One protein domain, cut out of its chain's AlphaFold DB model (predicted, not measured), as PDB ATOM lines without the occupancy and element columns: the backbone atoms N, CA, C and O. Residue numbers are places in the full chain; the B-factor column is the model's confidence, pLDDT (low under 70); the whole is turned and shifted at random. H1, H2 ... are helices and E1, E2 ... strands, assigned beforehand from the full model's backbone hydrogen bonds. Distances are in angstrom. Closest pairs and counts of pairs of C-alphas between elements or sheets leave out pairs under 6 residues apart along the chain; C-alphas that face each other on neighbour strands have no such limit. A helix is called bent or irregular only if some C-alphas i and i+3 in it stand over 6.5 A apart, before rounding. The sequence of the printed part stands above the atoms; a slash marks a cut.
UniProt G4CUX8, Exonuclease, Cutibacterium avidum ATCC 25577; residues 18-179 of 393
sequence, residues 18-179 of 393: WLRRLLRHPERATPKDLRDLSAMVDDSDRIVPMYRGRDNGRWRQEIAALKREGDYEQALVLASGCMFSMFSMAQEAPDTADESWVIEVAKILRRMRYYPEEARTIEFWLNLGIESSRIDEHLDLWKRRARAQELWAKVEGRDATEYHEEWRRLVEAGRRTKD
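AT A GLANCE: This is residues 18 to 179 of the 393 residues of the protein "Exonuclease" of Cutibacterium avidum ATCC 25577 (UniProt G4CUX8). What shape does the chain make? Helices H3 to H8 fold back and forth, each running against the one before, with H5, H6 and H7 as an up-and-down bundle; H4 packs on H5 and H3 on H4 at one side of it, and H8 packs on H7 at the other. The small hairpin of E1 and E2 packs on residues 78 to 90 of H4 at one end of the longest axis, while short H1 packs crosswise on H6. What is it made of? The printed part has 162 residues with eight named helices and two named strands, in the order H1 H2 E1 E2 H3 H4 H5 H6 H7 H8; the class is mostly helix, and the sheet, order E1 - E2, is antiparallel. How large is it? It is compact, with a radius of gyration of the C-alphas of 16.2 A and spans of 48 by 37 by 31 A.

HOW THE PARTS SIT: What stands nearest the sheet? E1, residues 37 to 41, and E2, residues 47 to 51, form an antiparallel hairpin, with N 38 and O 50 at 3.0 A and N 48 and O 40 at 2.8 A, within hydrogen-bond range. The closest C-alphas of E2 and H4, residues 72 to 90, are those of Pro 49 and Met 86, 5.3 A apart. Which helices touch H4? H3, residues 56 to 69, and H5, residues 99 to 111, each form a helical hairpin with it, at shallow tilts of 18 and 24 degrees; the closest C-alphas are those of Ile 63 and Ala 75, 4.8 A, and of Met 83 and Trp 101, 5.2 A. What follows beyond H5? H6, residues 115 to 126, and H7, residues 135 to 155, touch as a helical hairpin, their closest C-alphas, Ala 119 and Arg 145, 4.9 A apart. H8, residues 161 to 179, forms one with H7, with Glu 150 and Tyr 163 closest at 5.1 A between C-alphas, and is apart from H5 and H6. Where are the remaining helices, and how are the backbones? H1, residues 18 to 24, touches residues 116 to 121 of H6, about perpendicular at 77 degrees, with the C-alphas of Arg 24 and Glu 117 closest at 5.6 A; H2, residues 31 to 34, is close to H4 but not clearly touching, Leu 34 and Phe 84 being 7.7 A apart at their C-alphas. Every O i to N i+4 pair is within hydrogen-bond range in H1, H4, H5, H6 and H7, against 7 of 10 in H3 and 14 of 15 in H8; H2 is too short for one.

IN THESE COORDINATES: Where are the anchors? C-alpha 18 of H1 is at (122.366, 106.578, 208.707), and C-alpha 179 of H8 at (122.819, 66.513, 226.201). How long are the longer helices? H7 measures 30.6 A from first to last C-alpha, H8 27.7 A, H4 26.0 A and H3 20.6 A; H3 is only just irregular, with C-alphas 58 and 61 6.7 A apart.

THE WHOLE: How far does it reach, and is it unbroken? The two C-alphas farthest apart, Asp 43 and Gly 157, are 53.5 A apart; the printed part has no cut, and no link is long. Where is confidence low? Mean pLDDT of the printed part is 83.2, and 16 residues are under 70, among them 131 to 136 and 176 to 179.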
ATOM      1  N   TRP A  18     121.082 107.263 208.863       76.12
ATOM      2  CA  TRP A  18     122.366 106.578 208.707       76.12
ATOM      3  C   TRP A  18     122.337 105.176 209.332       76.12
ATOM      4  O   TRP A  18     122.746 104.223 208.676       76.12
ATOM      5  N   LEU A  19     121.759 105.031 210.529       77.06
ATOM      6  CA  LEU A  19     121.672 103.756 211.236       77.06
ATOM      7  C   LEU A  19     120.651 102.826 210.579       77.06
ATOM      8  O   LEU A  19     120.920 101.646 210.403       77.06
ATOM      9  N   ARG A  20     119.507 103.352 210.123       76.62
ATOM     10  CA  ARG A  20     118.542 102.557 209.342       76.62
ATOM     11  C   ARG A  20     119.150 102.035 208.042       76.62
ATOM     12  O   ARG A  20     118.889 100.902 207.654       76.62
ATOM     13  N   ARG A  21     119.929 102.869 207.345       84.12
ATOM     14  CA  ARG A  21     120.667 102.464 206.141       84.12
ATOM     15  C   ARG A  21     121.662 101.360 206.481       84.12
ATOM     16  O   ARG A  21     121.685 100.362 205.773       84.12
ATOM     17  N   LEU A  22     122.420 101.532 207.559       79.88
ATOM     18  CA  LEU A  22     123.446 100.590 207.984       79.88
ATOM     19  C   LEU A  22     122.855  99.250 208.450       79.88
ATOM     20  O   LEU A  22     123.359  98.214 208.072       79.88
ATOM     21  N   LEU A  23     121.736  99.233 209.175       81.56
ATOM     22  CA  LEU A  23     121.059  97.985 209.562       81.56
ATOM     23  C   LEU A  23     120.389  97.268 208.377       81.56
ATOM     24  O   LEU A  23     120.179  96.058 208.417       81.56
ATOM     25  N   ARG A  24     120.037  98.002 207.312       79.06
ATOM     26  CA  ARG A  24     119.551  97.403 206.057       79.06
ATOM     27  C   ARG A  24     120.673  96.867 205.179       79.06
ATOM     28  O   ARG A  24     120.450  95.875 204.494       79.06
ATOM     29  N   HIS A  25     121.815  97.546 205.191       75.81
ATOM     30  CA  HIS A  25     122.990  97.251 204.379       75.81
ATOM     31  C   HIS A  25     124.268  97.358 205.225       75.81
ATOM     32  O   HIS A  25     125.022  98.327 205.058       75.81
ATOM     33  N   PRO A  26     124.504  96.423 206.167       69.31
ATOM     34  CA  PRO A  26     125.664  96.489 207.058       69.31
ATOM     35  C   PRO A  26     126.987  96.448 206.289       69.31
ATOM     36  O   PRO A  26     127.954  97.099 206.673       69.31
ATOM     37  N   GLU A  27     126.992  95.782 205.133       68.69
ATOM     38  CA  GLU A  27     128.116  95.686 204.202       68.69
ATOM     39  C   GLU A  27     128.518  97.025 203.558       68.69
ATOM     40  O   GLU A  27     129.568  97.122 202.932       68.69
ATOM     41  N   ARG A  28     127.688  98.069 203.689       78.12
ATOM     42  CA  ARG A  28     127.910  99.400 203.093       78.12
ATOM     43  C   ARG A  28     128.345 100.456 204.113       78.12
ATOM     44  O   ARG A  28     128.127 101.651 203.881       78.12
ATOM     45  N   ALA A  29     128.907 100.039 205.247       72.69
ATOM     46  CA  ALA A  29     129.453 100.950 206.248       72.69
ATOM     47  C   ALA A  29     130.518 101.880 205.639       72.69
ATOM     48  O   ALA A  29     131.404 101.436 204.914       72.69
ATOM     49  N   THR A  30     130.439 103.182 205.922       75.94
ATOM     50  CA  THR A  30     131.434 104.174 205.477       75.94
ATOM     51  C   THR A  30     132.323 104.611 206.644       75.94
ATOM     52  O   THR A  30     131.874 104.545 207.789       75.94
ATOM     53  N   PRO A  31     133.523 105.178 206.404       72.75
ATOM     54  CA  PRO A  31     134.366 105.717 207.481       72.75
ATOM     55  C   PRO A  31     133.636 106.714 208.395       72.75
ATOM     56  O   PRO A  31     133.871 106.766 209.597       72.75
ATOM     57  N   LYS A  32     132.676 107.474 207.850       74.81
ATOM     58  CA  LYS A  32     131.846 108.402 208.629       74.81
ATOM     59  C   LYS A  32     130.902 107.687 209.601       74.81
ATOM     60  O   LYS A  32     130.611 108.257 210.653       74.81
ATOM     61  N   ASP A  33     130.401 106.503 209.253       68.62
ATOM     62  CA  ASP A  33     129.538 105.689 210.123       68.62
ATOM     63  C   ASP A  33     130.342 105.046 211.265       68.62
ATOM     64  O   ASP A  33     129.794 104.796 212.334       68.62
ATOM     65  N   LEU A  34     131.645 104.835 211.048       74.19
ATOM     66  CA  LEU A  34     132.558 104.156 211.970       74.19
ATOM     67  C   LEU A  34     133.395 105.121 212.835       74.19
ATOM     68  O   LEU A  34     134.163 104.681 213.679       74.19
ATOM     69  N   ARG A  35     133.243 106.442 212.665       78.44
ATOM     70  CA  ARG A  35     134.096 107.464 213.313       78.44
ATOM     71  C   ARG A  35     134.057 107.481 214.848       78.44
ATOM     72  O   ARG A  35     134.961 108.023 215.468       78.44
ATOM     73  N   ASP A  36     132.984 106.954 215.437       82.75
ATOM     74  CA  ASP A  36     132.795 106.882 216.891       82.75
ATOM     75  C   ASP A  36     133.272 105.527 217.459       82.75
ATOM     76  O   ASP A  36     133.123 105.275 218.656       82.75
ATOM     77  N   LEU A  37     133.784 104.628 216.611       84.50
ATOM     78  CA  LEU A  37     134.315 103.327 217.008       84.50
ATOM     79  C   LEU A  37     135.807 103.466 217.310       84.50
ATOM     80  O   LEU A  37     136.540 104.142 216.593       84.50
ATOM     81  N   SER A  38     136.250 102.832 218.385       81.75
ATOM     82  CA  SER A  38     137.655 102.817 218.802       81.75
ATOM     83  C   SER A  38     137.935 101.535 219.581       81.75
ATOM     84  O   SER A  38     137.020 100.749 219.829       81.75
ATOM     85  N   ALA A  39     139.183 101.327 219.975       82.25
ATOM     86  CA  ALA A  39     139.546 100.312 220.947       82.25
ATOM     87  C   ALA A  39     140.693 100.805 221.824       82.25
ATOM     88  O   ALA A  39     141.418 101.732 221.454       82.25
ATOM     89  N   MET A  40     140.848 100.171 222.979       83.94
ATOM     90  CA  MET A  40     142.018 100.309 223.840       83.94
ATOM     91  C   MET A  40     142.596  98.927 224.127       83.94
ATOM     92  O   MET A  40     141.882  97.934 224.029       83.94
ATOM     93  N   VAL A  41     143.870  98.872 224.491       80.31
ATOM     94  CA  VAL A  41     144.481  97.665 225.052       80.31
ATOM     95  C   VAL A  41     144.431  97.810 226.568       80.31
ATOM     96  O   VAL A  41     144.836  98.853 227.086       80.31
ATOM     97  N   ASP A  42     143.848  96.836 227.261       76.31
ATOM     98  CA  ASP A  42     143.810  96.835 228.725       76.31
ATOM     99  C   ASP A  42     145.123  96.321 229.341       76.31
ATOM    100  O   ASP A  42     146.031  95.878 228.640       76.31
ATOM    101  N   ASP A  43     145.223  96.359 230.672       73.50
ATOM    102  CA  ASP A  43     146.415  95.916 231.415       73.50
ATOM    103  C   ASP A  43     146.729  94.411 231.241       73.50
ATOM    104  O   ASP A  43     147.747  93.929 231.732       73.50
ATOM    105  N   SER A  44     145.843  93.652 230.585       74.62
ATOM    106  CA  SER A  44     145.999  92.228 230.266       74.62
ATOM    107  C   SER A  44     146.315  91.981 228.784       74.62
ATOM    108  O   SER A  44     146.124  90.861 228.310       74.62
ATOM    109  N   ASP A  45     146.761  93.010 228.054       75.38
ATOM    110  CA  ASP A  45     147.027  92.992 226.609       75.38
ATOM    111  C   ASP A  45     145.802  92.619 225.749       75.38
ATOM    112  O   ASP A  45     145.937  92.192 224.598       75.38
ATOM    113  N   ARG A  46     144.576  92.792 226.267       77.31
ATOM    114  CA  ARG A  46     143.349  92.499 225.511       77.31
ATOM    115  C   ARG A  46     142.827  93.737 224.807       77.31
ATOM    116  O   ARG A  46     142.743  94.817 225.388       77.31
ATOM    117  N   ILE A  47     142.393  93.555 223.562       78.12
ATOM    118  CA  ILE A  47     141.700  94.596 222.804       78.12
ATOM    119  C   ILE A  47     140.281  94.741 223.359       78.12
ATOM    120  O   ILE A  47     139.471  93.816 223.307       78.12
ATOM    121  N   VAL A  48     139.966  95.925 223.875       81.00
ATOM    122  CA  VAL A  48     138.651  96.292 224.404       81.00
ATOM    123  C   VAL A  48     137.952  97.208 223.397       81.00
ATOM    124  O   VAL A  48     138.355  98.367 223.251       81.00
ATOM    125  N   PRO A  49     136.895  96.738 222.707       86.31
ATOM    126  CA  PRO A  49     136.129  97.573 221.792       86.31
ATOM    127  C   PRO A  49     135.392  98.696 222.528       86.31
ATOM    128  O   PRO A  49     134.754  98.494 223.566       86.31
ATOM    129  N   MET A  50     135.439  99.890 221.950       87.12
ATOM    130  CA  MET A  50     134.874 101.105 222.521       87.12
ATOM    131  C   MET A  50     133.928 101.786 221.535       87.12
ATOM    132  O   MET A  50     134.180 101.872 220.330       87.12
ATOM    133  N   TYR A  51     132.855 102.353 222.075       90.62
ATOM    134  CA  TYR A  51     131.916 103.193 221.348       90.62
ATOM    135  C   TYR A  51     131.827 104.566 222.012       90.62
ATOM    136  O   TYR A  51     131.572 104.665 223.215       90.62
ATOM    137  N   ARG A  52     132.050 105.630 221.228       90.50
ATOM    138  CA  ARG A  52     132.130 107.030 221.684       90.50
ATOM    139  C   ARG A  52     133.140 107.227 222.820       90.50
ATOM    140  O   ARG A  52     132.848 107.894 223.810       90.50
ATOM    141  N   GLY A  53     134.311 106.602 222.688       86.44
ATOM    142  CA  GLY A  53     135.387 106.683 223.680       86.44
ATOM    143  C   GLY A  53     135.069 105.998 225.012       86.44
ATOM    144  O   GLY A  53     135.737 106.261 226.008       86.44
ATOM    145  N   ARG A  54     134.056 105.125 225.054       90.31
ATOM    146  CA  ARG A  54     133.659 104.371 226.246       90.31
ATOM    147  C   ARG A  54     133.623 102.880 225.932       90.31
ATOM    148  O   ARG A  54     133.073 102.488 224.907       90.31
ATOM    149  N   ASP A  55     134.167 102.064 226.834       88.06
ATOM    150  CA  ASP A  55     134.057 100.600 226.796       88.06
ATOM    151  C   ASP A  55     132.597 100.167 226.576       88.06
ATOM    152  O   ASP A  55     131.683 100.608 227.288       88.06
ATOM    153  N   ASN A  56     132.397  99.291 225.588       88.50
ATOM    154  CA  ASN A  56     131.111  98.703 225.234       88.50
ATOM    155  C   ASN A  56     130.329  98.206 226.461       88.50
ATOM    156  O   ASN A  56     129.136  98.494 226.605       88.50
ATOM    157  N   GLY A  57     130.987  97.499 227.385       84.44
ATOM    158  CA  GLY A  57     130.363  96.924 228.579       84.44
ATOM    159  C   GLY A  57     129.648  97.960 229.452       84.44
ATOM    160  O   GLY A  57     128.606  97.666 230.050       84.44
ATOM    161  N   ARG A  58     130.136  99.205 229.465       88.88
ATOM    162  CA  ARG A  58     129.577 100.305 230.264       88.88
ATOM    163  C   ARG A  58     128.267 100.860 229.704       88.88
ATOM    164  O   ARG A  58     127.514 101.477 230.454       88.88
ATOM    165  N   TRP A  59     127.944 100.601 228.436       92.06
ATOM    166  CA  TRP A  59     126.674 101.018 227.832       92.06
ATOM    167  C   TRP A  59     125.489 100.135 228.238       92.06
ATOM    168  O   TRP A  59     124.340 100.545 228.080       92.06
ATOM    169  N   ARG A  60     125.719  98.938 228.804       89.56
ATOM    170  CA  ARG A  60     124.632  97.989 229.118       89.56
ATOM    171  C   ARG A  60     123.595  98.550 230.093       89.56
ATOM    172  O   ARG A  60     122.402  98.315 229.900       89.56
ATOM    173  N   GLN A  61     124.025  99.289 231.118       83.69
ATOM    174  CA  GLN A  61     123.117  99.892 232.103       83.69
ATOM    175  C   GLN A  61     122.239 100.981 231.475       83.69
ATOM    176  O   GLN A  61     121.031 101.013 231.710       83.69
ATOM    177  N   GLU A  62     122.830 101.821 230.630       92.56
ATOM    178  CA  GLU A  62     122.145 102.916 229.944       92.56
ATOM    179  C   GLU A  62     121.158 102.391 228.896       92.56
ATOM    180  O   GLU A  62     119.990 102.762 228.898       92.56
ATOM    181  N   ILE A  63     121.571 101.408 228.090       90.62
ATOM    182  CA  ILE A  63     120.681 100.693 227.164       90.62
ATOM    183  C   ILE A  63     119.514 100.051 227.926       90.62
ATOM    184  O   ILE A  63     118.373 100.068 227.464       90.62
ATOM    185  N   ALA A  64     119.765  99.470 229.104       83.31
ATOM    186  CA  ALA A  64     118.707  98.912 229.939       83.31
ATOM    187  C   ALA A  64     117.741  99.984 230.468       83.31
ATOM    188  O   ALA A  64     116.536  99.728 230.472       83.31
ATOM    189  N   ALA A  65     118.242 101.154 230.873       83.94
ATOM    190  CA  ALA A  65     117.426 102.290 231.301       83.94
ATOM    191  C   ALA A  65     116.526 102.796 230.168       83.94
ATOM    192  O   ALA A  65     115.306 102.772 230.316       83.94
ATOM    193  N   LEU A  66     117.099 103.067 228.995       92.06
ATOM    194  CA  LEU A  66     116.363 103.516 227.811       92.06
ATOM    195  C   LEU A  66     115.244 102.536 227.421       92.06
ATOM    196  O   LEU A  66     114.098 102.925 227.209       92.06
ATOM    197  N   LYS A  67     115.512 101.221 227.432       91.56
ATOM    198  CA  LYS A  67     114.469 100.203 227.183       91.56
ATOM    199  C   LYS A  67     113.354 100.197 228.234       91.56
ATOM    200  O   LYS A  67     112.222  99.847 227.894       91.56
ATOM    201  N   ARG A  68     113.658 100.495 229.506       89.38
ATOM    202  CA  ARG A  68     112.646 100.603 230.578       89.38
ATOM    203  C   ARG A  68     111.780 101.843 230.388       89.38
ATOM    204  O   ARG A  68     110.573 101.751 230.575       89.38
ATOM    205  N   GLU A  69     112.391 102.940 229.963       91.50
ATOM    206  CA  GLU A  69     111.729 104.208 229.640       91.50
ATOM    207  C   GLU A  69     110.947 104.145 228.317       91.50
ATOM    208  O   GLU A  69     110.114 104.999 228.036       91.50
ATOM    209  N   GLY A  70     111.160 103.090 227.524       87.44
ATOM    210  CA  GLY A  70     110.503 102.893 226.234       87.44
ATOM    211  C   GLY A  70     111.226 103.561 225.066       87.44
ATOM    212  O   GLY A  70     110.757 103.447 223.932       87.44
ATOM    213  N   ASP A  71     112.382 104.178 225.309       93.00
ATOM    214  CA  ASP A  71     113.251 104.759 224.289       93.00
ATOM    215  C   ASP A  71     114.093 103.672 223.597       93.00
ATOM    216  O   ASP A  71     115.306 103.522 223.766       93.00
ATOM    217  N   TYR A  72     113.407 102.842 222.812       88.81
ATOM    218  CA  TYR A  72     114.049 101.785 222.035       88.81
ATOM    219  C   TYR A  72     114.909 102.328 220.892       88.81
ATOM    220  O   TYR A  72     115.789 101.614 220.420       88.81
ATOM    221  N   GLU A  73     114.687 103.566 220.452       89.12
ATOM    222  CA  GLU A  73     115.475 104.159 219.377       89.12
ATOM    223  C   GLU A  73     116.877 104.523 219.851       89.12
ATOM    224  O   GLU A  73     117.860 104.113 219.231       89.12
ATOM    225  N   GLN A  74     116.983 105.233 220.974       90.56
ATOM    226  CA  GLN A  74     118.276 105.565 221.553       90.56
ATOM    227  C   GLN A  74     118.985 104.301 222.054       90.56
ATOM    228  O   GLN A  74     120.194 104.150 221.860       90.56
ATOM    229  N   ALA A  75     118.233 103.339 222.605       92.06
ATOM    230  CA  ALA A  75     118.775 102.028 222.953       92.06
ATOM    231  C   ALA A  75     119.368 101.314 221.726       92.06
ATOM    232  O   ALA A  75     120.446 100.729 221.825       92.06
ATOM    233  N   LEU A  76     118.690 101.380 220.570       93.56
ATOM    234  CA  LEU A  76     119.176 100.800 219.319       93.56
ATOM    235  C   LEU A  76     120.460 101.488 218.849       93.56
ATOM    236  O   LEU A  76     121.391 100.797 218.461       93.56
ATOM    237  N   VAL A  77     120.541 102.821 218.924       90.88
ATOM    238  CA  VAL A  77     121.753 103.574 218.553       90.88
ATOM    239  C   VAL A  77     122.961 103.113 219.365       90.88
ATOM    240  O   VAL A  77     123.995 102.785 218.784       90.88
ATOM    241  N   LEU A  78     122.826 103.048 220.691       92.19
ATOM    242  CA  LEU A  78     123.921 102.635 221.569       92.19
ATOM    243  C   LEU A  78     124.301 101.163 221.360       92.19
ATOM    244  O   LEU A  78     125.482 100.847 221.224       92.19
ATOM    245  N   ALA A  79     123.310 100.268 221.287       93.69
ATOM    246  CA  ALA A  79     123.550  98.841 221.083       93.69
ATOM    247  C   ALA A  79     124.204  98.557 219.723       93.69
ATOM    248  O   ALA A  79     125.138  97.762 219.646       93.69
ATOM    249  N   SER A  80     123.756  99.227 218.657       91.19
ATOM    250  CA  SER A  80     124.369  99.105 217.333       91.19
ATOM    251  C   SER A  80     125.786  99.666 217.310       91.19
ATOM    252  O   SER A  80     126.651  99.040 216.713       91.19
ATOM    253  N   GLY A  81     126.055 100.786 217.989       89.50
ATOM    254  CA  GLY A  81     127.413 101.315 218.134       89.50
ATOM    255  C   GLY A  81     128.373 100.308 218.766       89.50
ATOM    256  O   GLY A  81     129.445 100.062 218.220       89.50
ATOM    257  N   CYS A  82     127.946  99.653 219.850       91.06
ATOM    258  CA  CYS A  82     128.722  98.595 220.503       91.06
ATOM    259  C   CYS A  82     128.906  97.361 219.600       91.06
ATOM    260  O   CYS A  82     129.993  96.797 219.519       91.06
ATOM    261  N   MET A  83     127.855  96.947 218.887       90.50
ATOM    262  CA  MET A  83     127.930  95.832 217.938       90.50
ATOM    263  C   MET A  83     128.928  96.118 216.805       90.50
ATOM    264  O   MET A  83     129.711  95.242 216.451       90.50
ATOM    265  N   PHE A  84     128.926  97.335 216.248       85.44
ATOM    266  CA  PHE A  84     129.836  97.708 215.163       85.44
ATOM    267  C   PHE A  84     131.280  97.923 215.634       85.44
ATOM    268  O   PHE A  84     132.188  97.547 214.896       85.44
ATOM    269  N   SER A  85     131.520  98.475 216.833       86.00
ATOM    270  CA  SER A  85     132.888  98.581 217.376       86.00
ATOM    271  C   SER A  85     133.492  97.199 217.577       86.00
ATOM    272  O   SER A  85     134.605  96.941 217.134       86.00
ATOM    273  N   MET A  86     132.720  96.283 218.156       85.81
ATOM    274  CA  MET A  86     133.111  94.889 218.319       85.81
ATOM    275  C   MET A  86     133.366  94.206 216.971       85.81
ATOM    276  O   MET A  86     134.397  93.571 216.801       85.81
ATOM    277  N   PHE A  87     132.470  94.372 215.993       79.88
ATOM    278  CA  PHE A  87     132.663  93.828 214.645       79.88
ATOM    279  C   PHE A  87     133.971  94.308 214.003       79.88
ATOM    280  O   PHE A  87     134.714  93.500 213.454       79.88
ATOM    281  N   SER A  88     134.260  95.610 214.091       77.88
ATOM    282  CA  SER A  88     135.481  96.184 213.522       77.88
ATOM    283  C   SER A  88     136.744  95.578 214.130       77.88
ATOM    284  O   SER A  88     137.737  95.455 213.425       77.88
ATOM    285  N   MET A  89     136.718  95.218 215.418       79.44
ATOM    286  CA  MET A  89     137.870  94.639 216.118       79.44
ATOM    287  C   MET A  89     137.974  93.127 215.919       79.44
ATOM    288  O   MET A  89     139.077  92.607 215.802       79.44
ATOM    289  N   ALA A  90     136.845  92.426 215.786       72.06
ATOM    290  CA  ALA A  90     136.813  90.977 215.591       72.06
ATOM    291  C   ALA A  90     137.488  90.510 214.286       72.06
ATOM    292  O   ALA A  90     137.836  89.338 214.166       72.06
ATOM    293  N   GLN A  91     137.697  91.410 213.316       68.00
ATOM    294  CA  GLN A  91     138.483  91.127 212.108       68.00
ATOM    295  C   GLN A  91     139.988  90.994 212.386       68.00
ATOM    296  O   GLN A  91     140.668  90.248 211.687       68.00
ATOM    297  N   GLU A  92     140.499  91.710 213.388       68.31
ATOM    298  CA  GLU A  92     141.919  91.725 213.765       68.31
ATOM    299  C   GLU A  92     142.190  90.836 214.988       68.31
ATOM    300  O   GLU A  92     143.247  90.217 215.087       68.31
ATOM    301  N   ALA A  93     141.213  90.735 215.891       73.62
ATOM    302  CA  ALA A  93     141.273  89.991 217.142       73.62
ATOM    303  C   ALA A  93     139.956  89.221 217.362       73.62
ATOM    304  O   ALA A  93     139.015  89.752 217.963       73.62
ATOM    305  N   PRO A  94     139.835  87.986 216.833       71.19
ATOM    306  CA  PRO A  94     138.586  87.216 216.856       71.19
ATOM    307  C   PRO A  94     138.021  86.942 218.257       71.19
ATOM    308  O   PRO A  94     136.815  86.787 218.422       71.19
ATOM    309  N   ASP A  95     138.874  86.926 219.279       71.00
ATOM    310  CA  ASP A  95     138.513  86.775 220.693       71.00
ATOM    311  C   ASP A  95     137.674  87.941 221.242       71.00
ATOM    312  O   ASP A  95     136.975  87.785 222.244       71.00
ATOM    313  N   THR A  96     137.674  89.086 220.556       71.12
ATOM    314  CA  THR A  96     136.814  90.235 220.878       71.12
ATOM    315  C   THR A  96     135.360  90.059 220.427       71.12
ATOM    316  O   THR A  96     134.507  90.882 220.773       71.12
ATOM    317  N   ALA A  97     135.042  88.999 219.675       74.69
ATOM    318  CA  ALA A  97     133.692  88.718 219.206       74.69
ATOM    319  C   ALA A  97     132.756  88.294 220.358       74.69
ATOM    320  O   ALA A  97     132.852  87.200 220.907       74.69
ATOM    321  N   ASP A  98     131.796  89.162 220.686       80.38
ATOM    322  CA  ASP A  98     130.739  88.950 221.683       80.38
ATOM    323  C   ASP A  98     129.348  89.016 221.023       80.38
ATOM    324  O   ASP A  98     128.702  90.065 220.899       80.38
ATOM    325  N   GLU A  99     128.835  87.852 220.631       85.31
ATOM    326  CA  GLU A  99     127.532  87.712 219.968       85.31
ATOM    327  C   GLU A  99     126.362  88.255 220.800       85.31
ATOM    328  O   GLU A  99     125.286  88.550 220.260       85.31
ATOM    329  N   SER A 100     126.554  88.477 222.104       86.00
ATOM    330  CA  SER A 100     125.534  89.079 222.953       86.00
ATOM    331  C   SER A 100     125.159  90.507 222.528       86.00
ATOM    332  O   SER A 100     124.018  90.912 222.771       86.00
ATOM    333  N   TRP A 101     126.038  91.257 221.847       90.06
ATOM    334  CA  TRP A 101     125.699  92.566 221.267       90.06
ATOM    335  C   TRP A 101     124.794  92.450 220.040       90.06
ATOM    336  O   TRP A 101     123.830  93.207 219.915       90.06
ATOM    337  N   VAL A 102     125.028  91.451 219.187       91.19
ATOM    338  CA  VAL A 102     124.155  91.133 218.043       91.19
ATOM    339  C   VAL A 102     122.779  90.694 218.545       91.19
ATOM    340  O   VAL A 102     121.745  91.171 218.072       91.19
ATOM    341  N   ILE A 103     122.753  89.843 219.578       89.88
ATOM    342  CA  ILE A 103     121.526  89.420 220.264       89.88
ATOM    343  C   ILE A 103     120.783  90.624 220.861       89.88
ATOM    344  O   ILE A 103     119.549  90.672 220.810       89.88
ATOM    345  N   GLU A 104     121.496  91.587 221.445       93.44
ATOM    346  CA  GLU A 104     120.910  92.783 222.050       93.44
ATOM    347  C   GLU A 104     120.250  93.687 221.001       93.44
ATOM    348  O   GLU A 104     119.078  94.046 221.154       93.44
ATOM    349  N   VAL A 105     120.942  93.957 219.889       94.06
ATOM    350  CA  VAL A 105     120.385  94.685 218.737       94.06
ATOM    351  C   VAL A 105     119.150  93.965 218.190       94.06
ATOM    352  O   VAL A 105     118.094  94.584 218.026       94.06
ATOM    353  N   ALA A 106     119.221  92.643 218.007       93.62
ATOM    354  CA  ALA A 106     118.094  91.841 217.537       93.62
ATOM    355  C   ALA A 106     116.872  91.925 218.472       93.62
ATOM    356  O   ALA A 106     115.737  92.051 218.009       93.62
ATOM    357  N   LYS A 107     117.070  91.902 219.799       91.56
ATOM    358  CA  LYS A 107     115.980  92.060 220.784       91.56
ATOM    359  C   LYS A 107     115.302  93.426 220.678       91.56
ATOM    360  O   LYS A 107     114.075  93.497 220.796       91.56
ATOM    361  N   ILE A 108     116.080  94.490 220.483       91.94
ATOM    362  CA  ILE A 108     115.556  95.852 220.342       91.94
ATOM    363  C   ILE A 108     114.754  95.967 219.039       91.94
ATOM    364  O   ILE A 108     113.584  96.349 219.078       91.94
ATOM    365  N   LEU A 109     115.311  95.510 217.912       92.88
ATOM    366  CA  LEU A 109     114.623  95.487 216.614       92.88
ATOM    367  C   LEU A 109     113.321  94.681 216.662       92.88
ATOM    368  O   LEU A 109     112.279  95.155 216.202       92.88
ATOM    369  N   ARG A 110     113.334  93.509 217.311       93.06
ATOM    370  CA  ARG A 110     112.133  92.694 217.534       93.06
ATOM    371  C   ARG A 110     111.048  93.473 218.263       93.06
ATOM    372  O   ARG A 110     109.878  93.401 217.885       93.06
ATOM    373  N   ARG A 111     111.421  94.190 219.326       91.81
ATOM    374  CA  ARG A 111     110.483  94.981 220.130       91.81
ATOM    375  C   ARG A 111     109.878  96.127 219.321       91.81
ATOM    376  O   ARG A 111     108.684  96.380 219.456       91.81
ATOM    377  N   MET A 112     110.676  96.744 218.454       90.81
ATOM    378  CA  MET A 112     110.253  97.784 217.511       90.81
ATOM    379  C   MET A 112     109.508  97.233 216.283       90.81
ATOM    380  O   MET A 112     109.004  98.004 215.473       90.81
ATOM    381  N   ARG A 113     109.401  95.901 216.155       89.94
ATOM    382  CA  ARG A 113     108.815  95.177 215.013       89.94
ATOM    383  C   ARG A 113     109.555  95.390 213.684       89.94
ATOM    384  O   ARG A 113     108.962  95.247 212.619       89.94
ATOM    385  N   TYR A 114     110.851  95.685 213.737       91.50
ATOM    386  CA  TYR A 114     111.726  95.836 212.568       91.50
ATOM    387  C   TYR A 114     112.322  94.478 212.177       91.50
ATOM    388  O   TYR A 114     113.516  94.223 212.311       91.50
ATOM    389  N   TYR A 115     111.448  93.559 211.762       91.06
ATOM    390  CA  TYR A 115     111.812  92.171 211.462       91.06
ATOM    391  C   TYR A 115     112.780  91.994 210.275       91.06
ATOM    392  O   TYR A 115     113.643  91.121 210.375       91.06
ATOM    393  N   PRO A 116     112.697  92.782 209.179       90.19
ATOM    394  CA  PRO A 116     113.670  92.697 208.092       90.19
ATOM    395  C   PRO A 116     115.080  93.085 208.549       90.19
ATOM    396  O   PRO A 116     116.043  92.388 208.243       90.19
ATOM    397  N   GLU A 117     115.207  94.182 209.296       90.69
ATOM    398  CA  GLU A 117     116.475  94.643 209.863       90.69
ATOM    399  C   GLU A 117     117.024  93.648 210.892       90.69
ATOM    400  O   GLU A 117     118.223  93.385 210.899       90.69
ATOM    401  N   GLU A 118     116.164  93.050 211.723       92.88
ATOM    402  CA  GLU A 118     116.564  91.996 212.663       92.88
ATOM    403  C   GLU A 118     117.160  90.793 211.923       92.88
ATOM    404  O   GLU A 118     118.263  90.360 212.251       92.88
ATOM    405  N   ALA A 119     116.461  90.278 210.904       88.31
ATOM    406  CA  ALA A 119     116.923  89.133 210.124       88.31
ATOM    407  C   ALA A 119     118.254  89.427 209.414       88.31
ATOM    408  O   ALA A 119     119.180  88.627 209.525       88.31
ATOM    409  N   ARG A 120     118.369  90.584 208.745       87.19
ATOM    410  CA  ARG A 120     119.583  90.983 208.012       87.19
ATOM    411  C   ARG A 120     120.776  91.235 208.921       87.19
ATOM    412  O   ARG A 120     121.879  90.852 208.565       87.19
ATOM    413  N   THR A 121     120.569  91.847 210.087       88.44
ATOM    414  CA  THR A 121     121.655  92.085 211.054       88.44
ATOM    415  C   THR A 121     122.261  90.763 211.518       88.44
ATOM    416  O   THR A 121     123.479  90.614 211.549       88.44
ATOM    417  N   ILE A 122     121.407  89.787 211.841       89.88
ATOM    418  CA  ILE A 122     121.859  88.465 212.279       89.88
ATOM    419  C   ILE A 122     122.516  87.703 211.123       89.88
ATOM    420  O   ILE A 122     123.573  87.114 211.301       89.88
ATOM    421  N   GLU A 123     121.904  87.713 209.940       85.88
ATOM    422  CA  GLU A 123     122.442  87.044 208.754       85.88
ATOM    423  C   GLU A 123     123.796  87.617 208.329       85.88
ATOM    424  O   GLU A 123     124.708  86.854 208.030       85.88
ATOM    425  N   PHE A 124     123.952  88.942 208.370       83.06
ATOM    426  CA  PHE A 124     125.237  89.596 208.143       83.06
ATOM    427  C   PHE A 124     126.297  89.057 209.099       83.06
ATOM    428  O   PHE A 124     127.340  88.621 208.632       83.06
ATOM    429  N   TRP A 125     126.005  89.023 210.404       85.44
ATOM    430  CA  TRP A 125     126.941  88.515 211.406       85.44
ATOM    431  C   TRP A 125     127.331  87.052 211.166       85.44
ATOM    432  O   TRP A 125     128.513  86.727 211.126       85.44
ATOM    433  N   LEU A 126     126.345  86.175 210.955       84.06
ATOM    434  CA  LEU A 126     126.577  84.747 210.713       84.06
ATOM    435  C   LEU A 126     127.436  84.500 209.460       84.06
ATOM    436  O   LEU A 126     128.240  83.573 209.440       84.06
ATOM    437  N   ASN A 127     127.304  85.345 208.435       81.19
ATOM    438  CA  ASN A 127     128.063  85.229 207.189       81.19
ATOM    439  C   ASN A 127     129.511  85.734 207.283       81.19
ATOM    440  O   ASN A 127     130.271  85.541 206.335       81.19
ATOM    441  N   LEU A 128     129.916  86.363 208.392       73.69
ATOM    442  CA  LEU A 128     131.305  86.786 208.589       73.69
ATOM    443  C   LEU A 128     132.252  85.606 208.820       73.69
ATOM    444  O   LEU A 128     133.460  85.774 208.691       73.69
ATOM    445  N   GLY A 129     131.718  84.435 209.183       68.25
ATOM    446  CA  GLY A 129     132.527  83.249 209.463       68.25
ATOM    447  C   GLY A 129     133.444  83.404 210.680       68.25
ATOM    448  O   GLY A 129     134.401  82.650 210.809       68.25
ATOM    449  N   ILE A 130     133.169  84.378 211.555       70.12
ATOM    450  CA  ILE A 130     133.885  84.543 212.822       70.12
ATOM    451  C   ILE A 130     133.506  83.359 213.713       70.12
ATOM    452  O   ILE A 130     132.323  83.150 213.998       70.12
ATOM    453  N   GLU A 131     134.499  82.571 214.128       63.12
ATOM    454  CA  GLU A 131     134.267  81.452 215.037       63.12
ATOM    455  C   GLU A 131     133.710  81.969 216.364       63.12
ATOM    456  O   GLU A 131     134.328  82.777 217.056       63.12
ATOM    457  N   SER A 132     132.515  81.499 216.721       65.25
ATOM    458  CA  SER A 132     131.931  81.832 218.013       65.25
ATOM    459  C   SER A 132     132.595  81.002 219.103       65.25
ATOM    460  O   SER A 132     132.540  79.771 219.091       65.25
ATOM    461  N   SER A 133     133.142  81.680 220.111       61.97
ATOM    462  CA  SER A 133     133.599  81.055 221.356       61.97
ATOM    463  C   SER A 133     132.441  80.462 222.179       61.97
ATOM    464  O   SER A 133     132.668  79.722 223.137       61.97
ATOM    465  N   ARG A 134     131.185  80.756 221.800       67.69
ATOM    466  CA  ARG A 134     129.955  80.363 222.494       67.69
ATOM    467  C   ARG A 134     128.935  79.725 221.560       67.69
ATOM    468  O   ARG A 134     128.001  80.358 221.068       67.69
ATOM    469  N   ILE A 135     129.052  78.406 221.413       67.44
ATOM    470  CA  ILE A 135     128.158  77.567 220.594       67.44
ATOM    471  C   ILE A 135     126.668  77.806 220.918       67.44
ATOM    472  O   ILE A 135     125.811  77.743 220.032       67.44
ATOM    473  N   ASP A 136     126.335  78.092 222.178       67.75
ATOM    474  CA  ASP A 136     124.963  78.335 222.620       67.75
ATOM    475  C   ASP A 136     124.395  79.690 222.164       67.75
ATOM    476  O   ASP A 136     123.216  79.760 221.795       67.75
ATOM    477  N   GLU A 137     125.214  80.746 222.154       70.81
ATOM    478  CA  GLU A 137     124.855  82.070 221.631       70.81
ATOM    479  C   GLU A 137     124.783  82.065 220.106       70.81
ATOM    480  O   GLU A 137     123.811  82.585 219.547       70.81
ATOM    481  N   HIS A 138     125.705  81.362 219.449       82.06
ATOM    482  CA  HIS A 138     125.706  81.220 217.995       82.06
ATOM    483  C   HIS A 138     124.430  80.521 217.516       82.06
ATOM    484  O   HIS A 138     123.739  80.973 216.598       82.06
ATOM    485  N   LEU A 139     124.019  79.453 218.210       81.69
ATOM    486  CA  LEU A 139     122.735  78.804 217.955       81.69
ATOM    487  C   LEU A 139     121.537  79.718 218.282       81.69
ATOM    488  O   LEU A 139     120.483  79.616 217.642       81.69
ATOM    489  N   ASP A 140     121.648  80.609 219.275       83.00
ATOM    490  CA  ASP A 140     120.609  81.604 219.569       83.00
ATOM    491  C   ASP A 140     120.405  82.591 218.422       83.00
ATOM    492  O   ASP A 140     119.253  82.894 218.090       83.00
ATOM    493  N   LEU A 141     121.481  83.018 217.761       88.38
ATOM    494  CA  LEU A 141     121.412  83.840 216.556       88.38
ATOM    495  C   LEU A 141     120.657  83.130 215.429       88.38
ATOM    496  O   LEU A 141     119.678  83.684 214.921       88.38
ATOM    497  N   TRP A 142     120.997  81.877 215.111       87.81
ATOM    498  CA  TRP A 142     120.270  81.093 214.101       87.81
ATOM    499  C   TRP A 142     118.767  80.993 214.403       87.81
ATOM    500  O   TRP A 142     117.929  81.276 213.542       87.81
ATOM    501  N   LYS A 143     118.391  80.671 215.651       89.00
ATOM    502  CA  LYS A 143     116.973  80.620 216.060       89.00
ATOM    503  C   LYS A 143     116.294  81.984 215.895       89.00
ATOM    504  O   LYS A 143     115.147  82.057 215.451       89.00
ATOM    505  N   ARG A 144     116.962  83.078 216.268       92.94
ATOM    506  CA  ARG A 144     116.413  84.437 216.134       92.94
ATOM    507  C   ARG A 144     116.221  84.834 214.678       92.94
ATOM    508  O   ARG A 144     115.164  85.387 214.371       92.94
ATOM    509  N   ARG A 145     117.173  84.507 213.798       94.44
ATOM    510  CA  ARG A 145     117.077  84.732 212.347       94.44
ATOM    511  C   ARG A 145     115.843  84.043 211.775       94.44
ATOM    512  O   ARG A 145     114.982  84.733 211.227       94.44
ATOM    513  N   ALA A 146     115.693  82.737 212.004       87.75
ATOM    514  CA  ALA A 146     114.537  81.973 211.532       87.75
ATOM    515  C   ALA A 146     113.215  82.579 212.044       87.75
ATOM    516  O   ALA A 146     112.273  82.819 211.289       87.75
ATOM    517  N   ARG A 147     113.160  82.960 213.328       93.44
ATOM    518  CA  ARG A 147     111.969  83.608 213.898       93.44
ATOM    519  C   ARG A 147     111.708  85.005 213.317       93.44
ATOM    520  O   ARG A 147     110.555  85.426 213.224       93.44
ATOM    521  N   ALA A 148     112.754  85.753 212.963       91.31
ATOM    522  CA  ALA A 148     112.647  87.057 212.315       91.31
ATOM    523  C   ALA A 148     112.087  86.941 210.905       91.31
ATOM    524  O   ALA A 148     111.135  87.653 210.593       91.31
ATOM    525  N   GLN A 149     112.588  85.991 210.121       93.44
ATOM    526  CA  GLN A 149     112.086  85.700 208.781       93.44
ATOM    527  C   GLN A 149     110.634  85.209 208.809       93.44
ATOM    528  O   GLN A 149     109.816  85.698 208.032       93.44
ATOM    529  N   GLU A 150     110.269  84.349 209.765       92.19
ATOM    530  CA  GLU A 150     108.881  83.908 209.955       92.19
ATOM    531  C   GLU A 150     107.937  85.090 210.226       92.19
ATOM    532  O   GLU A 150     106.866  85.202 209.629       92.19
ATOM    533  N   LEU A 151     108.315  85.984 211.147       88.62
ATOM    534  CA  LEU A 151     107.493  87.140 211.505       88.62
ATOM    535  C   LEU A 151     107.435  88.174 210.379       88.62
ATOM    536  O   LEU A 151     106.372  88.743 210.142       88.62
ATOM    537  N   TRP A 152     108.535  88.376 209.658       94.06
ATOM    538  CA  TRP A 152     108.571  89.219 208.469       94.06
ATOM    539  C   TRP A 152     107.646  88.679 207.366       94.06
ATOM    540  O   TRP A 152     106.794  89.420 206.881       94.06
ATOM    541  N   ALA A 153     107.729  87.384 207.046       89.75
ATOM    542  CA  ALA A 153     106.868  86.737 206.055       89.75
ATOM    543  C   ALA A 153     105.381  86.888 206.396       89.75
ATOM    544  O   ALA A 153     104.590  87.277 205.541       89.75
ATOM    545  N   LYS A 154     105.009  86.688 207.668       90.06
ATOM    546  CA  LYS A 154     103.625  86.874 208.134       90.06
ATOM    547  C   LYS A 154     103.120  88.304 207.977       90.06
ATOM    548  O   LYS A 154     101.959  88.487 207.629       90.06
ATOM    549  N   VAL A 155     103.962  89.304 208.243       89.62
ATOM    550  CA  VAL A 155     103.591  90.718 208.059       89.62
ATOM    551  C   VAL A 155     103.354  91.041 206.583       89.62
ATOM    552  O   VAL A 155     102.463  91.825 206.277       89.62
ATOM    553  N   GLU A 156     104.096  90.410 205.675       92.31
ATOM    554  CA  GLU A 156     103.940  90.579 204.223       92.31
ATOM    555  C   GLU A 156     102.884  89.653 203.598       92.31
ATOM    556  O   GLU A 156     102.687  89.680 202.387       92.31
ATOM    557  N   GLY A 157     102.208  88.818 204.396       90.38
ATOM    558  CA  GLY A 157     101.239  87.841 203.893       90.38
ATOM    559  C   GLY A 157     101.858  86.704 203.068       90.38
ATOM    560  O   GLY A 157     101.143  86.034 202.327       90.38
ATOM    561  N   ARG A 158     103.172  86.481 203.184       94.69
ATOM    562  CA  ARG A 158     103.890  85.367 202.549       94.69
ATOM    563  C   ARG A 158     103.790  84.094 203.392       94.69
ATOM    564  O   ARG A 158     103.554  84.153 204.601       94.69
ATOM    565  N   ASP A 159     104.014  82.942 202.758       89.00
ATOM    566  CA  ASP A 159     104.167  81.680 203.485       89.00
ATOM    567  C   ASP A 159     105.385  81.753 204.422       89.00
ATOM    568  O   ASP A 159     106.460  82.222 204.048       89.00
ATOM    569  N   ALA A 160     105.184  81.321 205.663       90.69
ATOM    570  CA  ALA A 160     106.174  81.350 206.733       90.69
ATOM    571  C   ALA A 160     106.527  79.942 207.244       90.69
ATOM    572  O   ALA A 160     107.217  79.813 208.257       90.69
ATOM    573  N   THR A 161     106.014  78.897 206.585       88.69
ATOM    574  CA  THR A 161     106.144  77.497 207.012       88.69
ATOM    575  C   THR A 161     107.605  77.070 207.101       88.69
ATOM    576  O   THR A 161     108.020  76.570 208.145       88.69
ATOM    577  N   GLU A 162     108.397  77.365 206.070       90.50
ATOM    578  CA  GLU A 162     109.825  77.033 206.009       90.50
ATOM    579  C   GLU A 162     110.603  77.598 207.210       90.50
ATOM    580  O   GLU A 162     111.277  76.856 207.926       90.50
ATOM    581  N   TYR A 163     110.437  78.890 207.508       87.50
ATOM    582  CA  TYR A 163     111.133  79.552 208.618       87.50
ATOM    583  C   TYR A 163     110.708  79.015 209.991       87.50
ATOM    584  O   TYR A 163     111.510  78.915 210.922       87.50
ATOM    585  N   HIS A 164     109.433  78.645 210.138       83.69
ATOM    586  CA  HIS A 164     108.928  78.032 211.368       83.69
ATOM    587  C   HIS A 164     109.486  76.615 211.572       83.69
ATOM    588  O   HIS A 164     109.777  76.208 212.703       83.69
ATOM    589  N   GLU A 165     109.647  75.852 210.494       84.69
ATOM    590  CA  GLU A 165     110.268  74.527 210.519       84.69
ATOM    591  C   GLU A 165     111.770  74.602 210.799       84.69
ATOM    592  O   GLU A 165     112.269  73.846 211.636       84.69
ATOM    593  N   GLU A 166     112.480  75.548 210.184       85.69
ATOM    594  CA  GLU A 166     113.876  75.865 210.493       85.69
ATOM    595  C   GLU A 166     114.048  76.204 211.980       85.69
ATOM    596  O   GLU A 166     114.845  75.569 212.674       85.69
ATOM    597  N   TRP A 167     113.225  77.113 212.517       89.19
ATOM    598  CA  TRP A 167     113.250  77.455 213.939       89.19
ATOM    599  C   TRP A 167     113.053  76.225 214.835       89.19
ATOM    600  O   TRP A 167     113.768  76.051 215.825       89.19
ATOM    601  N   ARG A 168     112.113  75.334 214.491       83.81
ATOM    602  CA  ARG A 168     111.888  74.087 215.241       83.81
ATOM    603  C   ARG A 168     113.095  73.156 215.207       83.81
ATOM    604  O   ARG A 168     113.436  72.610 216.257       83.81
ATOM    605  N   ARG A 169     113.728  72.979 214.043       85.25
ATOM    606  CA  ARG A 169     114.947  72.164 213.907       85.25
ATOM    607  C   ARG A 169     116.062  72.706 214.796       85.25
ATOM    608  O   ARG A 169     116.660  71.940 215.542       85.25
ATOM    609  N   LEU A 170     116.274  74.021 214.794       83.75
ATOM    610  CA  LEU A 170     117.300  74.683 215.605       83.75
ATOM    611  C   LEU A 170     117.026  74.587 217.113       83.75
ATOM    612  O   LEU A 170     117.944  74.395 217.909       83.75
ATOM    613  N   VAL A 171     115.759  74.681 217.530       75.75
ATOM    614  CA  VAL A 171     115.364  74.456 218.932       75.75
ATOM    615  C   VAL A 171     115.661  73.024 219.369       75.75
ATOM    616  O   VAL A 171     116.122  72.818 220.490       75.75
ATOM    617  N   GLU A 172     115.397  72.047 218.506       79.19
ATOM    618  CA  GLU A 172     115.667  70.641 218.796       79.19
ATOM    619  C   GLU A 172     117.170  70.337 218.802       79.19
ATOM    620  O   GLU A 172     117.653  69.680 219.722       79.19
ATOM    621  N   ALA A 173     117.928  70.889 217.849       73.00
ATOM    622  CA  ALA A 173     119.386  70.816 217.839       73.00
ATOM    623  C   ALA A 173     119.970  71.348 219.154       73.00
ATOM    624  O   ALA A 173     120.770  70.663 219.780       73.00
ATOM    625  N   GLY A 174     119.476  72.493 219.638       71.44
ATOM    626  CA  GLY A 174     119.915  73.091 220.903       71.44
ATOM    627  C   GLY A 174     119.568  72.311 222.164       71.44
ATOM    628  O   GLY A 174     120.147  72.574 223.216       71.44
ATOM    629  N   ARG A 175     118.615  71.377 222.097       71.56
ATOM    630  CA  ARG A 175     118.394  70.413 223.183       71.56
ATOM    631  C   ARG A 175     119.475  69.345 223.157       71.56
ATOM    632  O   ARG A 175     120.117  69.133 224.173       71.56
ATOM    633  N   ARG A 176     119.747  68.781 221.978       63.19
ATOM    634  CA  ARG A 176     120.771  67.744 221.798       63.19
ATOM    635  C   ARG A 176     122.168  68.232 222.172       63.19
ATOM    636  O   ARG A 176     122.878  67.508 222.847       63.19
ATOM    637  N   THR A 177     122.531  69.476 221.843       57.94
ATOM    638  CA  THR A 177     123.823  70.070 222.250       57.94
ATOM    639  C   THR A 177     124.031  70.063 223.755       57.94
ATOM    640  O   THR A 177     125.147  69.864 224.225       57.94
ATOM    641  N   LYS A 178     122.960  70.326 224.514       57.31
ATOM    642  CA  LYS A 178     123.009  70.330 225.977       57.31
ATOM    643  C   LYS A 178     123.189  68.925 226.536       57.31
ATOM    644  O   LYS A 178     123.762  68.799 227.607       57.31
ATOM    645  N   ASP A 179     122.739  67.914 225.799       48.62
ATOM    646  CA  ASP A 179     122.819  66.513 226.201       48.62
ATOM    647  C   ASP A 179     124.167  65.867 225.812       48.62
ATOM    648  O   ASP A 179     124.624  64.964 226.503       48.62
TER     649      ASP A 179